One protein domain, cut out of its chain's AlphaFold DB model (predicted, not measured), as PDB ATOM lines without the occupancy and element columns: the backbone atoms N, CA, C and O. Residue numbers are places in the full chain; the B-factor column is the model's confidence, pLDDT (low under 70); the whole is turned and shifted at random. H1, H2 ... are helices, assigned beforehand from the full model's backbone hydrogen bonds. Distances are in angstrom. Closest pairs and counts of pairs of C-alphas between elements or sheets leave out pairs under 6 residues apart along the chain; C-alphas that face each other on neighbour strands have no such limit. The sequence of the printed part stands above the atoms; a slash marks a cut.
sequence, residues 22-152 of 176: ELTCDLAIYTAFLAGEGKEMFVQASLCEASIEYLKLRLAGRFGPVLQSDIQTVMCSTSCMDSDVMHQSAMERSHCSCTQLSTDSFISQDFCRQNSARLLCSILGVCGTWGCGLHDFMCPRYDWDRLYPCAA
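This is residues 22 to 152 of the 176 residues of an uncharacterized protein of Aphanomyces astaci (UniProt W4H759). One long helix, H2, runs along most of an elongated body, and the chain folds back beside it through H3 and then H4, one after the other. The short helix H6 packs on H2 and H4, and H7 crosses H6 on its side away from H2; H1 and H5 lie toward the end of the body where H4 ends. The printed part has 131 residues with seven named helices, H1 to H7 in that order, and no named strand; the class is all helix. The whole is compact, with a radius of gyration of the C-alphas of 15.1 A, and spans 50 by 28 by 28 A.

H2, residues 38 to 60, forms a helical hairpin with H3, residues 68 to 75: they touch through residues 48 to 55 of H2 alone, closest at the C-alphas of Ser 51 and Val 74, 6.5 A apart, at a shallow tilt of 20 degrees, opposite ways. H4, residues 78 to 94, touches H2 at residues 41 to 48 alone, with the C-alphas of Gln 44 and Ser 79 closest at 4.6 A; the tilt of 37 degrees is only just steep, opposite ways. H6, residues 116 to 124, touches H2 at a shallow tilt of 31 degrees, the same way, with the C-alphas of Glu 49 and Leu 119 closest at 6.4 A. H6 also touches H4 through residues 80 to 84 of H4 alone; the C-alphas of Cys 80 and Ser 116 are closest, at 5.5 A. H7, residues 139 to 147, touches H6 about perpendicular, at 80 degrees, with the C-alphas of Ala 117 and Arg 141 closest at 5.2 A. H1, residues 27 to 36, touches residues 90 to 94 of H4 alone, with the C-alphas of Ile 29 and Ser 94 closest at 5.2 A. H5, residues 98 to 104, is close to H4 but not clearly touching, with the C-alphas of Met 91 and Cys 98 closest at 6.9 A. The helix packing is mostly crossed, but only just: 2 of 6 touching pairs are at a shallow tilt. Every O i to N i+4 pair is within hydrogen-bond range in H1, H2, H3, H4 and H6, against 4 of 5 in H7 and 1 of 3 in H5, where 2 of 4 O i to N i+3 pairs are within range.

H2 is 33.0 A long, from C-alpha 38 at (169.988, 123.344, 126.796) to C-alpha 60 at (160.161, 125.185, 158.216). H4 is 23.4 A, H1 14.3 A, H7 12.8 A, H6 11.8 A, H3 10.4 A and H5 10.3 A. H7 ends at C-alpha 147, (152.468, 105.892, 143.577).

The two C-alphas farthest apart, those of Glu 22 and Phe 63, are 53.0 A apart. The printed part has no cut. The links H5 to H6 and H6 to H7 are long, with 11 and 14 residues. The mean pLDDT of the printed part is 86.7; it is under 70 at residues 22 to 23, 59 to 63, 103 to 109, 128 and 152.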
ATOM      1  N   GLU A  22     177.239  99.157 118.928       54.34
ATOM      2  CA  GLU A  22     177.117  99.857 120.192       54.34
ATOM      3  C   GLU A  22     176.735 101.273 119.790       54.34
ATOM      4  O   GLU A  22     177.432 101.911 118.997       54.34
ATOM      5  N   LEU A  23     175.557 101.705 120.225       63.22
ATOM      6  CA  LEU A  23     175.135 103.086 120.117       63.22
ATOM      7  C   LEU A  23     176.130 103.870 120.979       63.22
ATOM      8  O   LEU A  23     175.965 104.016 122.186       63.22
ATOM      9  N   THR A  24     177.256 104.239 120.378       80.69
ATOM     10  CA  THR A  24     178.305 104.985 121.052       80.69
ATOM     11  C   THR A  24     177.767 106.378 121.318       80.69
ATOM     12  O   THR A  24     177.206 106.993 120.413       80.69
ATOM     13  N   CYS A  25     177.948 106.865 122.543       88.75
ATOM     14  CA  CYS A  25     177.555 108.211 122.943       88.75
ATOM     15  C   CYS A  25     178.064 109.260 121.937       88.75
ATOM     16  O   CYS A  25     179.274 109.412 121.746       88.75
ATOM     17  N   ASP A  26     177.136 109.980 121.305       91.56
ATOM     18  CA  ASP A  26     177.418 111.056 120.361       91.56
ATOM     19  C   ASP A  26     177.352 112.416 121.074       91.56
ATOM     20  O   ASP A  26     176.312 113.077 121.186       91.56
ATOM     21  N   LEU A  27     178.517 112.852 121.557       89.38
ATOM     22  CA  LEU A  27     178.679 114.150 122.211       89.38
ATOM     23  C   LEU A  27     178.432 115.337 121.261       89.38
ATOM     24  O   LEU A  27     178.098 116.429 121.728       89.38
ATOM     25  N   ALA A  28     178.562 115.164 119.942       90.88
ATOM     26  CA  ALA A  28     178.269 116.229 118.984       90.88
ATOM     27  C   ALA A  28     176.757 116.488 118.906       90.88
ATOM     28  O   ALA A  28     176.325 117.643 118.908       90.88
ATOM     29  N   ILE A  29     175.938 115.433 118.936       92.75
ATOM     30  CA  ILE A  29     174.478 115.574 119.028       92.75
ATOM     31  C   ILE A  29     174.085 116.210 120.365       92.75
ATOM     32  O   ILE A  29     173.260 117.124 120.386       92.75
ATOM     33  N   TYR A  30     174.696 115.785 121.474       90.75
ATOM     34  CA  TYR A  30     174.412 116.377 122.784       90.75
ATOM     35  C   TYR A  30     174.779 117.868 122.849       90.75
ATOM     36  O   TYR A  30     173.997 118.693 123.317       90.75
ATOM     37  N   THR A  31     175.945 118.256 122.335       90.19
ATOM     38  CA  THR A  31     176.365 119.668 122.301       90.19
ATOM     39  C   THR A  31     175.474 120.516 121.388       90.19
ATOM     40  O   THR A  31     175.133 121.643 121.752       90.19
ATOM     41  N   ALA A  32     175.014 119.972 120.258       92.75
ATOM     42  CA  ALA A  32     174.012 120.619 119.412       92.75
ATOM     43  C   ALA A  32     172.658 120.773 120.127       92.75
ATOM     44  O   ALA A  32     172.032 121.831 120.037       92.75
ATOM     45  N   PHE A  33     172.232 119.760 120.889       92.25
ATOM     46  CA  PHE A  33     171.047 119.838 121.745       92.25
ATOM     47  C   PHE A  33     171.185 120.966 122.772       92.25
ATOM     48  O   PHE A  33     170.292 121.805 122.891       92.25
ATOM     49  N   LEU A  34     172.327 121.050 123.461       90.56
ATOM     50  CA  LEU A  34     172.577 122.105 124.443       90.56
ATOM     51  C   LEU A  34     172.547 123.511 123.829       90.56
ATOM     52  O   LEU A  34     172.076 124.446 124.477       90.56
ATOM     53  N   ALA A  35     173.007 123.665 122.586       90.81
ATOM     54  CA  ALA A  35     172.978 124.944 121.881       90.81
ATOM     55  C   ALA A  35     171.551 125.422 121.543       90.81
ATOM     56  O   ALA A  35     171.326 126.630 121.458       90.81
ATOM     57  N   GLY A  36     170.600 124.500 121.353       91.94
ATOM     58  CA  GLY A  36     169.197 124.813 121.058       91.94
ATOM     59  C   GLY A  36     168.297 124.823 122.295       91.94
ATOM     60  O   GLY A  36     167.716 125.849 122.639       91.94
ATOM     61  N   GLU A  37     168.194 123.676 122.968       92.19
ATOM     62  CA  GLU A  37     167.242 123.397 124.057       92.19
ATOM     63  C   GLU A  37     167.913 123.438 125.450       92.19
ATOM     64  O   GLU A  37     167.237 123.501 126.477       92.19
ATOM     65  N   GLY A  38     169.251 123.470 125.528       89.69
ATOM     66  CA  GLY A  38     169.988 123.344 126.796       89.69
ATOM     67  C   GLY A  38     169.704 124.441 127.823       89.69
ATOM     68  O   GLY A  38     169.657 124.168 129.023       89.69
ATOM     69  N   LYS A  39     169.467 125.681 127.373       91.56
ATOM     70  CA  LYS A  39     169.060 126.776 128.270       91.56
ATOM     71  C   LYS A  39     167.723 126.466 128.939       91.56
ATOM     72  O   LYS A  39     167.571 126.716 130.130       91.56
ATOM     73  N   GLU A  40     166.761 125.969 128.170       94.06
ATOM     74  CA  GLU A  40     165.433 125.652 128.682       94.06
ATOM     75  C   GLU A  40     165.500 124.470 129.650       94.06
ATOM     76  O   GLU A  40     165.007 124.585 130.769       94.06
ATOM     77  N   MET A  41     166.228 123.413 129.282       93.31
ATOM     78  CA  MET A  41     166.478 122.249 130.140       93.31
ATOM     79  C   MET A  41     167.040 122.658 131.510       93.31
ATOM     80  O   MET A  41     166.519 122.240 132.545       93.31
ATOM     81  N   PHE A  42     168.056 123.530 131.525       91.19
ATOM     82  CA  PHE A  42     168.654 124.037 132.764       91.19
ATOM     83  C   PHE A  42     167.684 124.899 133.581       91.19
ATOM     84  O   PHE A  42     167.609 124.767 134.804       91.19
ATOM     85  N   VAL A  43     166.930 125.786 132.921       93.88
ATOM     86  CA  VAL A  43     165.948 126.647 133.597       93.88
ATOM     87  C   VAL A  43     164.856 125.800 134.240       93.88
ATOM     88  O   VAL A  43     164.531 126.034 135.402       93.88
ATOM     89  N   GLN A  44     164.326 124.799 133.539       95.88
ATOM     90  CA  GLN A  44     163.285 123.932 134.084       95.88
ATOM     91  C   GLN A  44     163.797 123.090 135.255       95.88
ATOM     92  O   GLN A  44     163.124 123.019 136.284       95.88
ATOM     93  N   ALA A  45     165.013 122.538 135.158       93.94
ATOM     94  CA  ALA A  45     165.654 121.838 136.274       93.94
ATOM     95  C   ALA A  45     165.793 122.740 137.508       93.94
ATOM     96  O   ALA A  45     165.333 122.386 138.594       93.94
ATOM     97  N   SER A  46     166.324 123.951 137.316       94.25
ATOM     98  CA  SER A  46     166.502 124.937 138.390       94.25
ATOM     99  C   SER A  46     165.168 125.370 139.009       94.25
ATOM    100  O   SER A  46     165.066 125.547 140.221       94.25
ATOM    101  N   LEU A  47     164.121 125.540 138.194       95.81
ATOM    102  CA  LEU A  47     162.781 125.882 138.674       95.81
ATOM    103  C   LEU A  47     162.140 124.731 139.453       95.81
ATOM    104  O   LEU A  47     161.460 124.983 140.450       95.81
ATOM    105  N   CYS A  48     162.339 123.485 139.020       96.25
ATOM    106  CA  CYS A  48     161.889 122.314 139.764       96.25
ATOM    107  C   CYS A  48     162.596 122.233 141.124       96.25
ATOM    108  O   CYS A  48     161.930 122.173 142.159       96.25
ATOM    109  N   GLU A  49     163.927 122.329 141.133       95.25
ATOM    110  CA  GLU A  49     164.747 122.333 142.347       95.25
ATOM    111  C   GLU A  49     164.289 123.421 143.325       95.25
ATOM    112  O   GLU A  49     163.912 123.121 144.458       95.25
ATOM    113  N   ALA A  50     164.195 124.671 142.858       95.25
ATOM    114  CA  ALA A  50     163.745 125.801 143.665       95.25
ATOM    115  C   ALA A  50     162.319 125.615 144.208       95.25
ATOM    116  O   ALA A  50     162.021 126.023 145.331       95.25
ATOM    117  N   SER A  51     161.426 124.979 143.446       94.88
ATOM    118  CA  SER A  51     160.058 124.695 143.900       94.88
ATOM    119  C   SER A  51     160.039 123.665 145.033       94.88
ATOM    120  O   SER A  51     159.285 123.817 145.997       94.88
ATOM    121  N   ILE A  52     160.897 122.645 144.961       94.19
ATOM    122  CA  ILE A  52     161.054 121.640 146.020       94.19
ATOM    123  C   ILE A  52     161.714 122.268 147.258       94.19
ATOM    124  O   ILE A  52     161.258 122.048 148.385       94.19
ATOM    125  N   GLU A  53     162.743 123.099 147.080       93.06
ATOM    126  CA  GLU A  53     163.355 123.855 148.180       93.06
ATOM    127  C   GLU A  53     162.355 124.796 148.854       93.06
ATOM    128  O   GLU A  53     162.306 124.895 150.084       93.06
ATOM    129  N   TYR A  54     161.495 125.443 148.069       91.31
ATOM    130  CA  TYR A  54     160.449 126.304 148.598       91.31
ATOM    131  C   TYR A  54     159.465 125.534 149.490       91.31
ATOM    132  O   TYR A  54     159.067 126.059 150.534       91.31
ATOM    133  N   LEU A  55     159.121 124.280 149.161       89.44
ATOM    134  CA  LEU A  55     158.321 123.433 150.056       89.44
ATOM    135  C   LEU A  55     159.008 123.253 151.413       89.44
ATOM    136  O   LEU A  55     158.365 123.418 152.452       89.44
ATOM    137  N   LYS A  56     160.319 122.982 151.408       85.75
ATOM    138  CA  LYS A  56     161.125 122.841 152.630       85.75
ATOM    139  C   LYS A  56     161.076 124.111 153.480       85.75
ATOM    140  O   LYS A  56     160.827 124.040 154.683       85.75
ATOM    141  N   LEU A  57     161.272 125.273 152.857       82.44
ATOM    142  CA  LEU A  57     161.329 126.570 153.539       82.44
ATOM    143  C   LEU A  57     159.964 127.030 154.063       82.44
ATOM    144  O   LEU A  57     159.852 127.446 155.218       82.44
ATOM    145  N   ARG A  58     158.908 126.924 153.244       78.50
ATOM    146  CA  ARG A  58     157.539 127.327 153.611       78.50
ATOM    147  C   ARG A  58     157.051 126.599 154.861       78.50
ATOM    148  O   ARG A  58     156.315 127.170 155.664       78.50
ATOM    149  N   LEU A  59     157.461 125.347 155.025       64.69
ATOM    150  CA  LEU A  59     157.022 124.491 156.122       64.69
ATOM    151  C   LEU A  59     157.982 124.494 157.314       64.69
ATOM    152  O   LEU A  59     157.526 124.322 158.443       64.69
ATOM    153  N   ALA A  60     159.259 124.839 157.115       61.81
ATOM    154  CA  ALA A  60     160.161 125.185 158.216       61.81
ATOM    155  C   ALA A  60     159.639 126.378 159.049       61.81
ATOM    156  O   ALA A  60     159.902 126.453 160.247       61.81
ATOM    157  N   GLY A  61     158.847 127.276 158.446       64.88
ATOM    158  CA  GLY A  61     158.160 128.370 159.145       64.88
ATOM    159  C   GLY A  61     156.814 128.003 159.793       64.88
ATOM    160  O   GLY A  61     156.254 128.809 160.535       64.88
ATOM    161  N   ARG A  62     156.268 126.809 159.528       61.19
ATOM    162  CA  ARG A  62     154.927 126.383 159.962       61.19
ATOM    163  C   ARG A  62     155.000 124.947 160.500       61.19
ATOM    164  O   ARG A  62     154.594 124.031 159.810       61.19
ATOM    165  N   PHE A  63     155.558 124.789 161.709       60.28
ATOM    166  CA  PHE A  63     155.785 123.570 162.525       60.28
ATOM    167  C   PHE A  63     155.083 122.253 162.102       60.28
ATOM    168  O   PHE A  63     154.285 121.698 162.859       60.28
ATOM    169  N   GLY A  64     155.386 121.705 160.926       74.19
ATOM    170  CA  GLY A  64     154.734 120.498 160.428       74.19
ATOM    171  C   GLY A  64     155.474 119.855 159.255       74.19
ATOM    172  O   GLY A  64     156.257 120.524 158.578       74.19
ATOM    173  N   PRO A  65     155.260 118.549 159.027       81.19
ATOM    174  CA  PRO A  65     155.851 117.838 157.899       81.19
ATOM    175  C   PRO A  65     155.294 118.347 156.562       81.19
ATOM    176  O   PRO A  65     154.177 118.864 156.494       81.19
ATOM    177  N   VAL A  66     156.061 118.158 155.485       86.69
ATOM    178  CA  VAL A  66     155.590 118.435 154.122       86.69
ATOM    179  C   VAL A  66     154.440 117.510 153.762       86.69
ATOM    180  O   VAL A  66     154.562 116.291 153.841       86.69
ATOM    181  N   LEU A  67     153.305 118.108 153.389       87.56
ATOM    182  CA  LEU A  67     152.123 117.368 152.975       87.56
ATOM    183  C   LEU A  67     152.389 116.684 151.637       87.56
ATOM    184  O   LEU A  67     152.849 117.315 150.687       87.56
ATOM    185  N   GLN A  68     152.010 115.412 151.535       89.44
ATOM    186  CA  GLN A  68     152.187 114.632 150.309       89.44
ATOM    187  C   GLN A  68     151.511 115.285 149.090       89.44
ATOM    188  O   GLN A  68     152.057 115.248 147.991       89.44
ATOM    189  N   SER A  69     150.361 115.941 149.281       88.75
ATOM    190  CA  SER A  69     149.651 116.670 148.221       88.75
ATOM    191  C   SER A  69     150.426 117.882 147.695       88.75
ATOM    192  O   SER A  69     150.365 118.182 146.503       88.75
ATOM    193  N   ASP A  70     151.170 118.578 148.563       90.94
ATOM    194  CA  ASP A  70     152.020 119.700 148.159       90.94
ATOM    195  C   ASP A  70     153.206 119.201 147.329       90.94
ATOM    196  O   ASP A  70     153.533 119.787 146.298       90.94
ATOM    197  N   ILE A  71     153.812 118.083 147.751       92.56
ATOM    198  CA  ILE A  71     154.899 117.441 147.006       92.56
ATOM    199  C   ILE A  71     154.398 117.007 145.631       92.56
ATOM    200  O   ILE A  71     155.015 117.343 144.626       92.56
ATOM    201  N   GLN A  72     153.256 116.318 145.568       92.62
ATOM    202  CA  GLN A  72     152.653 115.898 144.303       92.62
ATOM    203  C   GLN A  72     152.369 117.093 143.386       92.62
ATOM    204  O   GLN A  72     152.675 117.032 142.201       92.62
ATOM    205  N   THR A  73     151.854 118.202 143.925       92.88
ATOM    206  CA  THR A  73     151.603 119.425 143.145       92.88
ATOM    207  C   THR A  73     152.885 119.968 142.510       92.88
ATOM    208  O   THR A  73     152.882 120.317 141.333       92.88
ATOM    209  N   VAL A  74     153.992 120.009 143.259       94.88
ATOM    210  CA  VAL A  74     155.290 120.456 142.730       94.88
ATOM    211  C   VAL A  74     155.853 119.461 141.718       94.88
ATOM    212  O   VAL A  74     156.261 119.864 140.634       94.88
ATOM    213  N   MET A  75     155.818 118.164 142.013       94.88
ATOM    214  CA  MET A  75     156.330 117.118 141.118       94.88
ATOM    215  C   MET A  75     155.556 117.014 139.797       94.88
ATOM    216  O   MET A  75     156.107 116.567 138.788       94.88
ATOM    217  N   CYS A  76     154.296 117.449 139.792       95.12
ATOM    218  CA  CYS A  76     153.436 117.534 138.613       95.12
ATOM    219  C   CYS A  76     153.413 118.920 137.962       95.12
ATOM    220  O   CYS A  76     152.612 119.163 137.060       95.12
ATOM    221  N   SER A  77     154.259 119.844 138.416       95.44
ATOM    222  CA  SER A  77     154.457 121.113 137.724       95.44
ATOM    223  C   SER A  77     155.182 120.897 136.398       95.44
ATOM    224  O   SER A  77     155.966 119.956 136.240       95.44
ATOM    225  N   THR A  78     154.946 121.805 135.449       95.31
ATOM    226  CA  THR A  78     155.606 121.773 134.140       95.31
ATOM    227  C   THR A  78     157.122 121.821 134.279       95.31
ATOM    228  O   THR A  78     157.803 121.093 133.580       95.31
ATOM    229  N   SER A  79     157.677 122.562 135.243       96.38
ATOM    230  CA  SER A  79     159.130 122.619 135.426       96.38
ATOM    231  C   SER A  79     159.751 121.269 135.771       96.38
ATOM    232  O   SER A  79     160.754 120.892 135.173       96.38
ATOM    233  N   CYS A  80     159.151 120.506 136.686       96.38
ATOM    234  CA  CYS A  80     159.666 119.181 137.032       96.38
ATOM    235  C   CYS A  80     159.452 118.155 135.914       96.38
ATOM    236  O   CYS A  80     160.346 117.355 135.645       96.38
ATOM    237  N   MET A  81     158.293 118.183 135.253       96.06
ATOM    238  CA  MET A  81     157.994 117.260 134.155       96.06
ATOM    239  C   MET A  81     158.846 117.546 132.916       96.06
ATOM    240  O   MET A  81     159.476 116.639 132.380       96.06
ATOM    241  N   ASP A  82     158.902 118.804 132.488       96.44
ATOM    242  CA  ASP A  82     159.639 119.212 131.297       96.44
ATOM    243  C   ASP A  82     161.147 119.045 131.515       96.44
ATOM    244  O   ASP A  82     161.852 118.647 130.591       96.44
ATOM    245  N   SER A  83     161.649 119.267 132.737       95.56
ATOM    246  CA  SER A  83     163.043 118.965 133.074       95.56
ATOM    247  C   SER A  83     163.376 117.489 132.836       95.56
ATOM    248  O   SER A  83     164.328 117.199 132.109       95.56
ATOM    249  N   ASP A  84     162.578 116.560 133.373       96.62
ATOM    250  CA  ASP A  84     162.801 115.120 133.191       96.62
ATOM    251  C   ASP A  84     162.725 114.715 131.714       96.62
ATOM    252  O   ASP A  84     163.605 114.010 131.217       96.62
ATOM    253  N   VAL A  85     161.712 115.207 130.996       96.19
ATOM    254  CA  VAL A  85     161.504 114.913 129.572       96.19
ATOM    255  C   VAL A  85     162.642 115.465 128.714       96.19
ATOM    256  O   VAL A  85     163.100 114.779 127.801       96.19
ATOM    257  N   MET A  86     163.141 116.672 128.991       95.62
ATOM    258  CA  MET A  86     164.259 117.249 128.238       95.62
ATOM    259  C   MET A  86     165.564 116.493 128.480       95.62
ATOM    260  O   MET A  86     166.281 116.212 127.520       95.62
ATOM    261  N   HIS A  87     165.856 116.099 129.721       95.06
ATOM    262  CA  HIS A  87     167.024 115.265 130.017       95.06
ATOM    263  C   HIS A  87     166.908 113.881 129.366       95.06
ATOM    264  O   HIS A  87     167.880 113.377 128.798       95.06
ATOM    265  N   GLN A  88     165.715 113.279 129.385       95.69
ATOM    266  CA  GLN A  88     165.450 112.031 128.676       95.69
ATOM    267  C   GLN A  88     165.668 112.192 127.164       95.69
ATOM    268  O   GLN A  88     166.435 111.433 126.580       95.69
ATOM    269  N   SER A  89     165.082 113.221 126.551       94.75
ATOM    270  CA  SER A  89     165.247 113.552 125.128       94.75
ATOM    271  C   SER A  89     166.717 113.770 124.756       94.75
ATOM    272  O   SER A  89     167.179 113.272 123.729       94.75
ATOM    273  N   ALA A  90     167.493 114.453 125.605       93.75
ATOM    274  CA  ALA A  90     168.920 114.666 125.383       93.75
ATOM    275  C   ALA A  90     169.698 113.340 125.325       93.75
ATOM    276  O   ALA A  90     170.510 113.147 124.417       93.75
ATOM    277  N   MET A  91     169.432 112.409 126.249       93.38
ATOM    278  CA  MET A  91     170.045 111.072 126.242       93.38
ATOM    279  C   MET A  91     169.556 110.218 125.071       93.38
ATOM    280  O   MET A  91     170.360 109.550 124.429       93.38
ATOM    281  N   GLU A  92     168.261 110.249 124.757       94.00
ATOM    282  CA  GLU A  92     167.680 109.474 123.656       94.00
ATOM    283  C   GLU A  92     168.247 109.901 122.302       94.00
ATOM    284  O   GLU A  92     168.571 109.042 121.483       94.00
ATOM    285  N   ARG A  93     168.419 111.211 122.079       93.44
ATOM    286  CA  ARG A  93     168.986 111.760 120.837       93.44
ATOM    287  C   ARG A  93     170.486 111.506 120.715       93.44
ATOM    288  O   ARG A  93     170.955 111.192 119.630       93.44
ATOM    289  N   SER A  94     171.237 111.687 121.801       92.12
ATOM    290  CA  SER A  94     172.702 111.530 121.797       92.12
ATOM    291  C   SER A  94     173.165 110.089 122.000       92.12
ATOM    292  O   SER A  94     174.347 109.795 121.846       92.12
ATOM    293  N   HIS A  95     172.255 109.197 122.393       93.00
ATOM    294  CA  HIS A  95     172.553 107.829 122.818       93.00
ATOM    295  C   HIS A  95     173.568 107.742 123.972       93.00
ATOM    296  O   HIS A  95     174.153 106.690 124.229       93.00
ATOM    297  N   CYS A  96     173.774 108.846 124.688       90.25
ATOM    298  CA  CYS A  96     174.651 108.910 125.840       90.25
ATOM    299  C   CYS A  96     173.901 108.506 127.108       90.25
ATOM    300  O   CYS A  96     172.777 108.938 127.359       90.25
ATOM    301  N   SER A  97     174.565 107.730 127.959       89.81
ATOM    302  CA  SER A  97     174.095 107.498 129.325       89.81
ATOM    303  C   SER A  97     174.271 108.752 130.182       89.81
ATOM    304  O   SER A  97     175.205 109.534 129.985       89.81
ATOM    305  N   CYS A  98     173.436 108.909 131.212       89.94
ATOM    306  CA  CYS A  98     173.555 110.040 132.132       89.94
ATOM    307  C   CYS A  98     174.951 110.111 132.786       89.94
ATOM    308  O   CYS A  98     175.443 111.200 133.075       89.94
ATOM    309  N   THR A  99     175.608 108.963 133.006       87.81
ATOM    310  CA  THR A  99     176.942 108.887 133.619       87.81
ATOM    311  C   THR A  99     178.025 109.438 132.703       87.81
ATOM    312  O   THR A  99     178.940 110.084 133.197       87.81
ATOM    313  N   GLN A 100     177.896 109.231 131.388       87.56
ATOM    314  CA  GLN A 100     178.791 109.833 130.394       87.56
ATOM    315  C   GLN A 100     178.546 111.343 130.278       87.56
ATOM    316  O   GLN A 100     179.488 112.119 130.188       87.56
ATOM    317  N   LEU A 101     177.284 111.781 130.339       86.69
ATOM    318  CA  LEU A 101     176.955 113.208 130.260       86.69
ATOM    319  C   LEU A 101     177.349 113.979 131.528       86.69
ATOM    320  O   LEU A 101     177.721 115.145 131.439       86.69
ATOM    321  N   SER A 102     177.307 113.332 132.696       82.69
ATOM    322  CA  SER A 102     177.654 113.956 133.983       82.69
ATOM    323  C   SER A 102     179.155 114.221 134.143       82.69
ATOM    324  O   SER A 102     179.526 115.097 134.915       82.69
ATOM    325  N   THR A 103     180.028 113.488 133.443       69.62
ATOM    326  CA  THR A 103     181.484 113.711 133.502       69.62
ATOM    327  C   THR A 103     181.950 114.903 132.668       69.62
ATOM    328  O   THR A 103     182.957 115.514 133.017       69.62
ATOM    329  N   ASP A 104     181.205 115.257 131.616       57.19
ATOM    330  CA  ASP A 104     181.576 116.307 130.655       57.19
ATOM    331  C   ASP A 104     180.692 117.567 130.739       57.19
ATOM    332  O   ASP A 104     180.993 118.594 130.120       57.19
ATOM    333  N   SER A 105     179.595 117.543 131.505       54.06
ATOM    334  CA  SER A 105     178.728 118.710 131.658       54.06
ATOM    335  C   SER A 105     179.357 119.749 132.593       54.06
ATOM    336  O   SER A 105     179.347 119.598 133.808       54.06
ATOM    337  N   PHE A 106     179.825 120.865 132.024       47.47
ATOM    338  CA  PHE A 106     180.293 122.071 132.736       47.47
ATOM    339  C   PHE A 106     179.211 122.779 133.584       47.47
ATOM    340  O   PHE A 106     179.485 123.790 134.233       47.47
ATOM    341  N   ILE A 107     177.970 122.292 133.548       52.06
ATOM    342  CA  ILE A 107     176.865 122.795 134.361       52.06
ATOM    343  C   ILE A 107     177.056 122.226 135.766       52.06
ATOM    344  O   ILE A 107     177.237 121.028 135.930       52.06
ATOM    345  N   SER A 108     177.023 123.090 136.779       48.12
ATOM    346  CA  SER A 108     177.355 122.826 138.190       48.12
ATOM    347  C   SER A 108     176.496 121.772 138.913       48.12
ATOM    348  O   SER A 108     176.517 121.706 140.140       48.12
ATOM    349  N   GLN A 109     175.715 120.977 138.187       61.28
ATOM    350  CA  GLN A 109     174.827 119.948 138.702       61.28
ATOM    351  C   GLN A 109     174.974 118.690 137.839       61.28
ATOM    352  O   GLN A 109     174.668 118.728 136.649       61.28
ATOM    353  N   ASP A 110     175.422 117.583 138.442       82.94
ATOM    354  CA  ASP A 110     175.531 116.271 137.786       82.94
ATOM    355  C   ASP A 110     174.251 115.951 136.992       82.94
ATOM    356  O   ASP A 110     173.166 115.891 137.578       82.94
ATOM    357  N   PHE A 111     174.365 115.682 135.686       89.31
ATOM    358  CA  PHE A 111     173.219 115.381 134.814       89.31
ATOM    359  C   PHE A 111     172.330 114.267 135.395       89.31
ATOM    360  O   PHE A 111     171.112 114.416 135.476       89.31
ATOM    361  N   CYS A 112     172.920 113.171 135.897       89.25
ATOM    362  CA  CYS A 112     172.155 112.067 136.496       89.25
ATOM    363  C   CYS A 112     171.334 112.491 137.728       89.25
ATOM    364  O   CYS A 112     170.374 111.809 138.087       89.25
ATOM    365  N   ARG A 113     171.727 113.564 138.427       89.12
ATOM    366  CA  ARG A 113     171.046 114.036 139.642       89.12
ATOM    367  C   ARG A 113     169.874 114.962 139.348       89.12
ATOM    368  O   ARG A 113     169.031 115.105 140.227       89.12
ATOM    369  N   GLN A 114     169.802 115.539 138.149       91.50
ATOM    370  CA  GLN A 114     168.772 116.517 137.785       91.50
ATOM    371  C   GLN A 114     167.393 115.898 137.524       91.50
ATOM    372  O   GLN A 114     166.436 116.625 137.285       91.50
ATOM    373  N   ASN A 115     167.253 114.572 137.628       94.06
ATOM    374  CA  ASN A 115     165.935 113.950 137.645       94.06
ATOM    375  C   ASN A 115     165.109 114.493 138.824       94.06
ATOM    376  O   ASN A 115     165.556 114.454 139.975       94.06
ATOM    377  N   SER A 116     163.886 114.939 138.560       95.06
ATOM    378  CA  SER A 116     163.043 115.625 139.541       95.06
ATOM    379  C   SER A 116     162.781 114.784 140.795       95.06
ATOM    380  O   SER A 116     162.805 115.305 141.912       95.06
ATOM    381  N   ALA A 117     162.600 113.466 140.658       94.88
ATOM    382  CA  ALA A 117     162.370 112.578 141.799       94.88
ATOM    383  C   ALA A 117     163.654 112.344 142.616       94.88
ATOM    384  O   ALA A 117     163.600 112.186 143.840       94.88
ATOM    385  N   ARG A 118     164.830 112.388 141.973       93.31
ATOM    386  CA  ARG A 118     166.122 112.395 142.680       93.31
ATOM    387  C   ARG A 118     166.352 113.714 143.412       93.31
ATOM    388  O   ARG A 118     166.785 113.673 144.564       93.31
ATOM    389  N   LEU A 119     166.015 114.852 142.801       93.50
ATOM    390  CA  LEU A 119     166.048 116.163 143.461       93.50
ATOM    391  C   LEU A 119     165.141 116.172 144.695       93.50
ATOM    392  O   LEU A 119     165.582 116.546 145.782       93.50
ATOM    393  N   LEU A 120     163.913 115.666 144.566       93.75
ATOM    394  CA  LEU A 120     162.973 115.528 145.677       93.75
ATOM    395  C   LEU A 120     163.566 114.733 146.846       93.75
ATOM    396  O   LEU A 120     163.555 115.195 147.991       93.75
ATOM    397  N   CYS A 121     164.105 113.551 146.547       91.19
ATOM    398  CA  CYS A 121     164.762 112.692 147.524       91.19
ATOM    399  C   CYS A 121     165.964 113.398 148.178       91.19
ATOM    400  O   CYS A 121     166.106 113.361 149.399       91.19
ATOM    401  N   SER A 122     166.781 114.113 147.401       90.44
ATOM    402  CA  SER A 122     167.942 114.857 147.905       90.44
ATOM    403  C   SER A 122     167.555 116.024 148.827       90.44
ATOM    404  O   SER A 122     168.216 116.264 149.838       90.44
ATOM    405  N   ILE A 123     166.484 116.758 148.509       91.44
ATOM    406  CA  ILE A 123     166.114 117.996 149.216       91.44
ATOM    407  C   ILE A 123     165.246 117.722 150.447       91.44
ATOM    408  O   ILE A 123     165.497 118.292 151.521       91.44
ATOM    409  N   LEU A 124     164.218 116.879 150.296       89.62
ATOM    410  CA  LEU A 124     163.223 116.593 151.336       89.62
ATOM    411  C   LEU A 124     163.458 115.262 152.059       89.62
ATOM    412  O   LEU A 124     162.797 115.007 153.063       89.62
ATOM    413  N   GLY A 125     164.369 114.407 151.580       86.12
ATOM    414  CA  GLY A 125     164.579 113.065 152.138       86.12
ATOM    415  C   GLY A 125     163.422 112.098 151.861       86.12
ATOM    416  O   GLY A 125     163.387 111.002 152.414       86.12
ATOM    417  N   VAL A 126     162.464 112.496 151.018       81.69
ATOM    418  CA  VAL A 126     161.313 111.676 150.626       81.69
ATOM    419  C   VAL A 126     161.734 110.819 149.441       81.69
ATOM    420  O   VAL A 126     161.483 111.136 148.283       81.69
ATOM    421  N   CYS A 127     162.445 109.747 149.757       78.25
ATOM    422  CA  CYS A 127     162.859 108.728 148.807       78.25
ATOM    423  C   CYS A 127     161.957 107.512 149.020       78.25
ATOM    424  O   CYS A 127     161.807 107.053 150.155       78.25
ATOM    425  N   GLY A 128     161.356 106.963 147.966       66.94
ATOM    426  CA  GLY A 128     160.797 105.616 148.082       66.94
ATOM    427  C   GLY A 128     161.909 104.567 148.189       66.94
ATOM    428  O   GLY A 128     163.095 104.872 148.052       66.94
ATOM    429  N   THR A 129     161.543 103.298 148.382       70.00
ATOM    430  CA  THR A 129     162.462 102.154 148.229       70.00
ATOM    431  C   THR A 129     162.709 101.863 146.746       70.00
ATOM    432  O   THR A 129     162.477 100.753 146.270       70.00
ATOM    433  N   TRP A 130     163.087 102.889 145.993       70.69
ATOM    434  CA  TRP A 130     163.272 102.816 144.553       70.69
ATOM    435  C   TRP A 130     164.652 102.217 144.312       70.69
ATOM    436  O   TRP A 130     165.672 102.870 144.525       70.69
ATOM    437  N   GLY A 131     164.695 100.939 143.933       80.50
ATOM    438  CA  GLY A 131     165.923 100.184 143.646       80.50
ATOM    439  C   GLY A 131     166.646 100.645 142.375       80.50
ATOM    440  O   GLY A 131     167.278  99.839 141.699       80.50
ATOM    441  N   CYS A 132     166.519 101.926 142.029       88.50
ATOM    442  CA  CYS A 132     167.007 102.531 140.806       88.50
ATOM    443  C   CYS A 132     168.500 102.851 140.926       88.50
ATOM    444  O   CYS A 132     168.911 103.706 141.720       88.50
ATOM    445  N   GLY A 133     169.319 102.211 140.089       86.44
ATOM    446  CA  GLY A 133     170.728 102.569 139.938       86.44
ATOM    447  C   GLY A 133     170.893 104.008 139.442       86.44
ATOM    448  O   GLY A 133     169.991 104.559 138.822       86.44
ATOM    449  N   LEU A 134     172.040 104.645 139.707       85.81
ATOM    450  CA  LEU A 134     172.287 106.033 139.277       85.81
ATOM    451  C   LEU A 134     172.258 106.201 137.748       85.81
ATOM    452  O   LEU A 134     171.851 107.250 137.267       85.81
ATOM    453  N   HIS A 135     172.667 105.167 137.009       85.44
ATOM    454  CA  HIS A 135     172.686 105.145 135.544       85.44
ATOM    455  C   HIS A 135     171.284 105.134 134.920       85.44
ATOM    456  O   HIS A 135     171.129 105.530 133.768       85.44
ATOM    457  N   ASP A 136     170.271 104.694 135.670       90.94
ATOM    458  CA  ASP A 136     168.880 104.736 135.243       90.94
ATOM    459  C   ASP A 136     168.267 106.072 135.675       90.94
ATOM    460  O   ASP A 136     167.849 106.276 136.822       90.94
ATOM    461  N   PHE A 137     168.307 107.028 134.753       93.88
ATOM    462  CA  PHE A 137     167.880 108.397 135.008       93.88
ATOM    463  C   PHE A 137     166.381 108.489 135.328       93.88
ATOM    464  O   PHE A 137     166.028 109.158 136.298       93.88
ATOM    465  N   MET A 138     165.520 107.801 134.563       94.81
ATOM    466  CA  MET A 138     164.058 107.937 134.661       94.81
ATOM    467  C   MET A 138     163.407 107.001 135.681       94.81
ATOM    468  O   MET A 138     162.307 107.306 136.142       94.81
ATOM    469  N   CYS A 139     164.053 105.900 136.076       93.94
ATOM    470  CA  CYS A 139     163.478 104.948 137.034       93.94
ATOM    471  C   CYS A 139     162.882 105.598 138.302       93.94
ATOM    472  O   CYS A 139     161.730 105.295 138.616       93.94
ATOM    473  N   PRO A 140     163.555 106.545 138.995       93.94
ATOM    474  CA  PRO A 140     162.975 107.190 140.176       93.94
ATOM    475  C   PRO A 140     161.696 107.969 139.866       93.94
ATOM    476  O   PRO A 140     160.765 107.972 140.672       93.94
ATOM    477  N   ARG A 141     161.637 108.618 138.697       94.19
ATOM    478  CA  ARG A 141     160.449 109.356 138.269       94.19
ATOM    479  C   ARG A 141     159.285 108.414 137.986       94.19
ATOM    480  O   ARG A 141     158.184 108.662 138.465       94.19
ATOM    481  N   TYR A 142     159.528 107.310 137.285       93.62
ATOM    482  CA  TYR A 142     158.489 106.314 137.020       93.62
ATOM    483  C   TYR A 142     157.963 105.653 138.297       93.62
ATOM    484  O   TYR A 142     156.751 105.484 138.449       93.62
ATOM    485  N   ASP A 143     158.846 105.322 139.238       92.06
ATOM    486  CA  ASP A 143     158.443 104.769 140.531       92.06
ATOM    487  C   ASP A 143     157.634 105.778 141.366       92.06
ATOM    488  O   ASP A 143     156.672 105.393 142.041       92.06
ATOM    489  N   TRP A 144     157.983 107.068 141.305       92.31
ATOM    490  CA  TRP A 144     157.185 108.137 141.903       92.31
ATOM    491  C   TRP A 144     155.790 108.221 141.276       92.31
ATOM    492  O   TRP A 144     154.790 108.144 141.995       92.31
ATOM    493  N   ASP A 145     155.710 108.324 139.947       92.06
ATOM    494  CA  ASP A 145     154.447 108.489 139.217       92.06
ATOM    495  C   ASP A 145     153.522 107.268 139.375       92.06
ATOM    496  O   ASP A 145     152.300 107.402 139.338       92.06
ATOM    497  N   ARG A 146     154.073 106.073 139.625       90.56
ATOM    498  CA  ARG A 146     153.286 104.874 139.954       90.56
ATOM    499  C   ARG A 146     152.505 105.018 141.264       90.56
ATOM    500  O   ARG A 146     151.410 104.470 141.382       90.56
ATOM    501  N   LEU A 147     153.080 105.694 142.258       89.31
ATOM    502  CA  LEU A 147     152.468 105.892 143.577       89.31
ATOM    503  C   LEU A 147     151.624 107.169 143.628       89.31
ATOM    504  O   LEU A 147     150.578 107.196 144.276       89.31
ATOM    505  N   TYR A 148     152.083 108.213 142.941       90.44
ATOM    506  CA  TYR A 148     151.505 109.551 142.962       90.44
ATOM    507  C   TYR A 148     151.348 110.076 141.535       90.44
ATOM    508  O   TYR A 148     152.018 111.040 141.159       90.44
ATOM    509  N   PRO A 149     150.470 109.460 140.723       90.25
ATOM    510  CA  PRO A 149     150.312 109.860 139.337       90.25
ATOM    511  C   PRO A 149     149.898 111.324 139.273       90.25
ATOM    512  O   PRO A 149     149.025 111.778 140.023       90.25
ATOM    513  N   CYS A 150     150.507 112.067 138.356       89.19
ATOM    514  CA  CYS A 150     149.995 113.372 137.992       89.19
ATOM    515  C   CYS A 150     148.622 113.155 137.377       89.19
ATOM    516  O   CYS A 150     148.501 112.676 136.250       89.19
ATOM    517  N   ALA A 151     147.572 113.442 138.150       71.62
ATOM    518  CA  ALA A 151     146.243 113.525 137.592       71.62
ATOM    519  C   ALA A 151     146.347 114.571 136.488       71.62
ATOM    520  O   ALA A 151     146.582 115.748 136.778       71.62
ATOM    521  N   ALA A 152     146.214 114.139 135.229       55.25
ATOM    522  CA  ALA A 152     145.864 115.060 134.168       55.25
ATOM    523  C   ALA A 152     144.736 115.893 134.758       55.25
ATOM    524  O   ALA A 152     143.778 115.324 135.296       55.25
TER     525      ALA A 152